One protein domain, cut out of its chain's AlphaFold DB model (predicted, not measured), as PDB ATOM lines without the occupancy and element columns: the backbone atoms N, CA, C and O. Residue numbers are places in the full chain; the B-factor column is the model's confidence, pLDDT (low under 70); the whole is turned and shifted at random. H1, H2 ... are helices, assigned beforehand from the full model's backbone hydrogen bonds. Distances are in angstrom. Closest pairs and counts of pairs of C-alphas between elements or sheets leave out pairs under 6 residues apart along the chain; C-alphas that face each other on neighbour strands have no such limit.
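AT A GLANCE: This is residues 295 to 341 of the 428 residues of an uncharacterized protein of Mytilus galloprovincialis (UniProt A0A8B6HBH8). Two long helices, H1 and H2, meet near their ends and make an open L, with a short tail, residues 295 to 299, running out from the far end of the longer arm H1. The corner lies at Met 323, and beyond it nothing packs on either arm. The printed part has 47 residues with two named helices, H1 then H2, and no named strand; the class is all helix. The whole is extended, with a radius of gyration of the C-alphas of 17.8 A, and the C-alphas span 55 by 25 by 14 A.

IN THESE COORDINATES: Find C-alpha 300 at (7.553, -14.542, -4.628); from there H1, residues 300 to 322, runs 32.9 A to C-alpha 322 at (-24.038, -23.772, -4.981), with x falling along the way. Then look at H2, residues 324 to 341, which runs 25.7 A from its first to its last C-alpha and ends at C-alpha 341 at (-22.391, -45.639, 15.194).

HOW THE PARTS SIT: Start from H1 and go to its end at Ala 322, where a tight link of one residue, Met 323, joins it to H2. The lines of the two helices stand about perpendicular, at 88 degrees. H1 and H2 are close but not clearly touching: look at Asp 320 and Ala 327, whose C-alphas are the closest of the two helices, 7.0 A apart. Their centres are 25.4 A apart. In the backbones of H1 and H2, every O i to N i+4 pair is within hydrogen-bond range.

THE WHOLE: Look from Gly 295 to Gln 340 for the two C-alphas farthest apart, 56.1 A. Residues 295 to 318, of which 300 to 318 belong to H1, stand free, and so do residues 329 to 341 of H2. The printed part has no cut and no long link between its helices. In the B-factor column the mean pLDDT of the printed part is 86.4, and no printed residue is under 70.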
ATOM      1  N   GLY A 295       9.558  -2.591   4.600       94.69
ATOM      2  CA  GLY A 295      10.795  -2.567   3.813       94.69
ATOM      3  C   GLY A 295      11.392  -3.944   3.503       94.69
ATOM      4  O   GLY A 295      12.517  -4.026   3.023       94.69
ATOM      5  N   MET A 296      10.660  -5.034   3.743       94.56
ATOM      6  CA  MET A 296      11.090  -6.391   3.398       94.56
ATOM      7  C   MET A 296      10.574  -6.816   2.021       94.56
ATOM      8  O   MET A 296       9.536  -6.351   1.539       94.56
ATOM      9  N   SER A 297      11.253  -7.795   1.412       92.81
ATOM     10  CA  SER A 297      10.782  -8.407   0.169       92.81
ATOM     11  C   SER A 297       9.376  -9.015   0.350       92.81
ATOM     12  O   SER A 297       9.147  -9.801   1.279       92.81
ATOM     13  N   PRO A 298       8.416  -8.720  -0.551       89.25
ATOM     14  CA  PRO A 298       7.079  -9.320  -0.527       89.25
ATOM     15  C   PRO A 298       7.070 -10.855  -0.639       89.25
ATOM     16  O   PRO A 298       6.066 -11.479  -0.282       89.25
ATOM     17  N   GLY A 299       8.172 -11.447  -1.120       90.31
ATOM     18  CA  GLY A 299       8.383 -12.886  -1.258       90.31
ATOM     19  C   GLY A 299       7.565 -13.508  -2.392       90.31
ATOM     20  O   GLY A 299       6.350 -13.670  -2.282       90.31
ATOM     21  N   GLN A 300       8.227 -13.932  -3.473       91.44
ATOM     22  CA  GLN A 300       7.553 -14.542  -4.628       91.44
ATOM     23  C   GLN A 300       6.775 -15.814  -4.240       91.44
ATOM     24  O   GLN A 300       5.621 -15.987  -4.638       91.44
ATOM     25  N   TYR A 301       7.376 -16.685  -3.425       92.44
ATOM     26  CA  TYR A 301       6.732 -17.911  -2.938       92.44
ATOM     27  C   TYR A 301       5.584 -17.624  -1.965       92.44
ATOM     28  O   TYR A 301       4.533 -18.259  -2.061       92.44
ATOM     29  N   THR A 302       5.737 -16.626  -1.090       91.94
ATOM     30  CA  THR A 302       4.670 -16.162  -0.188       91.94
ATOM     31  C   THR A 302       3.455 -15.694  -0.979       91.94
ATOM     32  O   THR A 302       2.329 -16.082  -0.669       91.94
ATOM     33  N   MET A 303       3.676 -14.925  -2.048       91.56
ATOM     34  CA  MET A 303       2.603 -14.445  -2.915       91.56
ATOM     35  C   MET A 303       1.915 -15.590  -3.669       91.56
ATOM     36  O   MET A 303       0.685 -15.660  -3.677       91.56
ATOM     37  N   LYS A 304       2.682 -16.533  -4.240       93.44
ATOM     38  CA  LYS A 304       2.124 -17.736  -4.886       93.44
ATOM     39  C   LYS A 304       1.265 -18.544  -3.909       93.44
ATOM     40  O   LYS A 304       0.124 -18.884  -4.224       93.44
ATOM     41  N   LEU A 305       1.768 -18.800  -2.699       93.38
ATOM     42  CA  LEU A 305       1.028 -19.523  -1.664       93.38
ATOM     43  C   LEU A 305      -0.245 -18.777  -1.244       93.38
ATOM     44  O   LEU A 305      -1.293 -19.403  -1.080       93.38
ATOM     45  N   ALA A 306      -0.179 -17.452  -1.098       93.62
ATOM     46  CA  ALA A 306      -1.337 -16.630  -0.770       93.62
ATOM     47  C   ALA A 306      -2.448 -16.759  -1.822       93.62
ATOM     48  O   ALA A 306      -3.591 -17.050  -1.468       93.62
ATOM     49  N   ILE A 307      -2.101 -16.644  -3.110       93.06
ATOM     50  CA  ILE A 307      -3.045 -16.801  -4.227       93.06
ATOM     51  C   ILE A 307      -3.693 -18.190  -4.199       93.06
ATOM     52  O   ILE A 307      -4.917 -18.302  -4.314       93.06
ATOM     53  N   LEU A 308      -2.899 -19.247  -3.992       94.62
ATOM     54  CA  LEU A 308      -3.405 -20.619  -3.901       94.62
ATOM     55  C   LEU A 308      -4.404 -20.783  -2.747       94.62
ATOM     56  O   LEU A 308      -5.466 -21.386  -2.923       94.62
ATOM     57  N   ARG A 309      -4.107 -20.227  -1.568       92.69
ATOM     58  CA  ARG A 309      -5.000 -20.313  -0.401       92.69
ATOM     59  C   ARG A 309      -6.282 -19.507  -0.588       92.69
ATOM     60  O   ARG A 309      -7.358 -20.018  -0.273       92.69
ATOM     61  N   ASP A 310      -6.193 -18.313  -1.168       92.12
ATOM     62  CA  ASP A 310      -7.362 -17.495  -1.504       92.12
ATOM     63  C   ASP A 310      -8.238 -18.176  -2.573       92.12
ATOM     64  O   ASP A 310      -9.468 -18.160  -2.486       92.12
ATOM     65  N   MET A 311      -7.635 -18.846  -3.562       93.00
ATOM     66  CA  MET A 311      -8.357 -19.649  -4.555       93.00
ATOM     67  C   MET A 311      -9.078 -20.845  -3.912       93.00
ATOM     68  O   MET A 311     -10.268 -21.047  -4.157       93.00
ATOM     69  N   GLN A 312      -8.407 -21.596  -3.031       92.44
ATOM     70  CA  GLN A 312      -9.022 -22.704  -2.286       92.44
ATOM     71  C   GLN A 312     -10.188 -22.233  -1.407       92.44
ATOM     72  O   GLN A 312     -11.229 -22.890  -1.346       92.44
ATOM     73  N   ALA A 313     -10.038 -21.091  -0.728       87.50
ATOM     74  CA  ALA A 313     -11.099 -20.503   0.083       87.50
ATOM     75  C   ALA A 313     -12.318 -20.113  -0.768       87.50
ATOM     76  O   ALA A 313     -13.445 -20.455  -0.402       87.50
ATOM     77  N   ARG A 314     -12.100 -19.475  -1.927       89.12
ATOM     78  CA  ARG A 314     -13.165 -19.140  -2.886       89.12
ATOM     79  C   ARG A 314     -13.872 -20.386  -3.416       89.12
ATOM     80  O   ARG A 314     -15.097 -20.421  -3.396       89.12
ATOM     81  N   LYS A 315     -13.124 -21.430  -3.798       89.06
ATOM     82  CA  LYS A 315     -13.690 -22.703  -4.275       89.06
ATOM     83  C   LYS A 315     -14.585 -23.360  -3.222       89.06
ATOM     84  O   LYS A 315     -15.712 -23.728  -3.532       89.06
ATOM     85  N   ARG A 316     -14.121 -23.458  -1.968       84.94
ATOM     86  CA  ARG A 316     -14.934 -24.002  -0.861       84.94
ATOM     87  C   ARG A 316     -16.223 -23.208  -0.658       84.94
ATOM     88  O   ARG A 316     -17.292 -23.801  -0.593       84.94
ATOM     89  N   LYS A 317     -16.129 -21.874  -0.639       84.06
ATOM     90  CA  LYS A 317     -17.298 -20.999  -0.497       84.06
ATOM     91  C   LYS A 317     -18.285 -21.158  -1.662       84.06
ATOM     92  O   LYS A 317     -19.485 -21.196  -1.423       84.06
ATOM     93  N   ALA A 318     -17.796 -21.275  -2.897       85.25
ATOM     94  CA  ALA A 318     -18.639 -21.488  -4.072       85.25
ATOM     95  C   ALA A 318     -19.389 -22.827  -4.004       85.25
ATOM     96  O   ALA A 318     -20.587 -22.855  -4.257       85.25
ATOM     97  N   ILE A 319     -18.720 -23.910  -3.587       81.56
ATOM     98  CA  ILE A 319     -19.356 -25.219  -3.368       81.56
ATOM     99  C   ILE A 319     -20.429 -25.122  -2.275       81.56
ATOM    100  O   ILE A 319     -21.549 -25.594  -2.468       81.56
ATOM    101  N   ASP A 320     -20.106 -24.479  -1.149       78.38
ATOM    102  CA  ASP A 320     -21.043 -24.300  -0.035       78.38
ATOM    103  C   ASP A 320     -22.287 -23.495  -0.441       78.38
ATOM    104  O   ASP A 320     -23.382 -23.805   0.023       78.38
ATOM    105  N   ILE A 321     -22.140 -22.485  -1.307       80.19
ATOM    106  CA  ILE A 321     -23.258 -21.689  -1.834       80.19
ATOM    107  C   ILE A 321     -24.058 -22.498  -2.862       80.19
ATOM    108  O   ILE A 321     -25.268 -22.653  -2.709       80.19
ATOM    109  N   ALA A 322     -23.392 -23.060  -3.877       76.81
ATOM    110  CA  ALA A 322     -24.038 -23.772  -4.981       76.81
ATOM    111  C   ALA A 322     -24.794 -25.027  -4.520       76.81
ATOM    112  O   ALA A 322     -25.838 -25.371  -5.066       76.81
ATOM    113  N   MET A 323     -24.299 -25.709  -3.482       72.56
ATOM    114  CA  MET A 323     -24.918 -26.916  -2.935       72.56
ATOM    115  C   MET A 323     -25.558 -26.694  -1.563       72.56
ATOM    116  O   MET A 323     -25.803 -27.670  -0.858       72.56
ATOM    117  N   ALA A 324     -25.858 -25.454  -1.159       72.38
ATOM    118  CA  ALA A 324     -26.212 -25.103   0.222       72.38
ATOM    119  C   ALA A 324     -27.227 -26.054   0.886       72.38
ATOM    120  O   ALA A 324     -26.996 -26.509   2.010       72.38
ATOM    121  N   LYS A 325     -28.315 -26.424   0.191       78.56
ATOM    122  CA  LYS A 325     -29.323 -27.369   0.708       78.56
ATOM    123  C   LYS A 325     -28.816 -28.817   0.716       78.56
ATOM    124  O   LYS A 325     -28.813 -29.439   1.776       78.56
ATOM    125  N   LYS A 326     -28.345 -29.341  -0.425       82.62
ATOM    126  CA  LYS A 326     -27.861 -30.733  -0.560       82.62
ATOM    127  C   LYS A 326     -26.664 -31.013   0.360       82.62
ATOM    128  O   LYS A 326     -26.674 -31.980   1.112       82.62
ATOM    129  N   ALA A 327     -25.681 -30.116   0.390       78.81
ATOM    130  CA  ALA A 327     -24.510 -30.206   1.258       78.81
ATOM    131  C   ALA A 327     -24.868 -30.075   2.746       78.81
ATOM    132  O   ALA A 327     -24.250 -30.718   3.595       78.81
ATOM    133  N   LYS A 328     -25.864 -29.252   3.112       80.44
ATOM    134  CA  LYS A 328     -26.352 -29.187   4.501       80.44
ATOM    135  C   LYS A 328     -27.056 -30.480   4.909       80.44
ATOM    136  O   LYS A 328     -26.746 -30.989   5.980       80.44
ATOM    137  N   ILE A 329     -27.941 -31.016   4.067       82.06
ATOM    138  CA  ILE A 329     -28.641 -32.287   4.318       82.06
ATOM    139  C   ILE A 329     -27.626 -33.425   4.474       82.06
ATOM    140  O   ILE A 329     -27.592 -34.059   5.524       82.06
ATOM    141  N   ARG A 330     -26.698 -33.580   3.522       83.75
ATOM    142  CA  ARG A 330     -25.647 -34.605   3.583       83.75
ATOM    143  C   ARG A 330     -24.791 -34.508   4.847       83.75
ATOM    144  O   ARG A 330     -24.455 -35.521   5.452       83.75
ATOM    145  N   ARG A 331     -24.440 -33.292   5.288       81.81
ATOM    146  CA  ARG A 331     -23.706 -33.087   6.552       81.81
ATOM    147  C   ARG A 331     -24.507 -33.537   7.773       81.81
ATOM    148  O   ARG A 331     -23.908 -34.076   8.703       81.81
ATOM    149  N   LEU A 332     -25.821 -33.303   7.788       82.56
ATOM    150  CA  LEU A 332     -26.704 -33.743   8.870       82.56
ATOM    151  C   LEU A 332     -26.847 -35.269   8.885       82.56
ATOM    152  O   LEU A 332     -26.696 -35.857   9.950       82.56
ATOM    153  N   GLU A 333     -27.034 -35.898   7.724       85.81
ATOM    154  CA  GLU A 333     -27.085 -37.361   7.576       85.81
ATOM    155  C   GLU A 333     -25.797 -38.020   8.071       85.81
ATOM    156  O   GLU A 333     -25.833 -38.873   8.951       85.81
ATOM    157  N   LEU A 334     -24.639 -37.561   7.583       88.69
ATOM    158  CA  LEU A 334     -23.340 -38.085   8.007       88.69
ATOM    159  C   LEU A 334     -23.087 -37.863   9.499       88.69
ATOM    160  O   LEU A 334     -22.374 -38.637  10.131       88.69
ATOM    161  N   LYS A 335     -23.593 -36.767  10.076       87.81
ATOM    162  CA  LYS A 335     -23.503 -36.541  11.524       87.81
ATOM    163  C   LYS A 335     -24.383 -37.538  12.278       87.81
ATOM    164  O   LYS A 335     -23.880 -38.141  13.214       87.81
ATOM    165  N   ALA A 336     -25.632 -37.734  11.859       81.50
ATOM    166  CA  ALA A 336     -26.550 -38.688  12.478       81.50
ATOM    167  C   ALA A 336     -26.003 -40.122  12.416       81.50
ATOM    168  O   ALA A 336     -25.946 -40.781  13.446       81.50
ATOM    169  N   GLN A 337     -25.499 -40.551  11.252       85.25
ATOM    170  CA  GLN A 337     -24.854 -41.857  11.075       85.25
ATOM    171  C   GLN A 337     -23.665 -42.037  12.022       85.25
ATOM    172  O   GLN A 337     -23.592 -43.029  12.735       85.25
ATOM    173  N   ARG A 338     -22.753 -41.056  12.089       89.25
ATOM    174  CA  ARG A 338     -21.604 -41.114  13.010       89.25
ATOM    175  C   ARG A 338     -22.030 -41.148  14.473       89.25
ATOM    176  O   ARG A 338     -21.459 -41.909  15.238       89.25
ATOM    177  N   THR A 339     -23.015 -40.342  14.861       83.56
ATOM    178  CA  THR A 339     -23.535 -40.336  16.233       83.56
ATOM    179  C   THR A 339     -24.166 -41.677  16.587       83.56
ATOM    180  O   THR A 339     -23.877 -42.195  17.654       83.56
ATOM    181  N   GLN A 340     -24.959 -42.266  15.691       76.06
ATOM    182  CA  GLN A 340     -25.563 -43.578  15.910       76.06
ATOM    183  C   GLN A 340     -24.500 -44.673  16.037       76.06
ATOM    184  O   GLN A 340     -24.543 -45.447  16.984       76.06
ATOM    185  N   ILE A 341     -23.514 -44.694  15.132       82.31
ATOM    186  CA  ILE A 341     -22.391 -45.639  15.194       82.31
ATOM    187  C   ILE A 341     -21.633 -45.485  16.517       82.31
ATOM    188  O   ILE A 341     -21.342 -46.487  17.157       82.31
TER     189      ILE A 341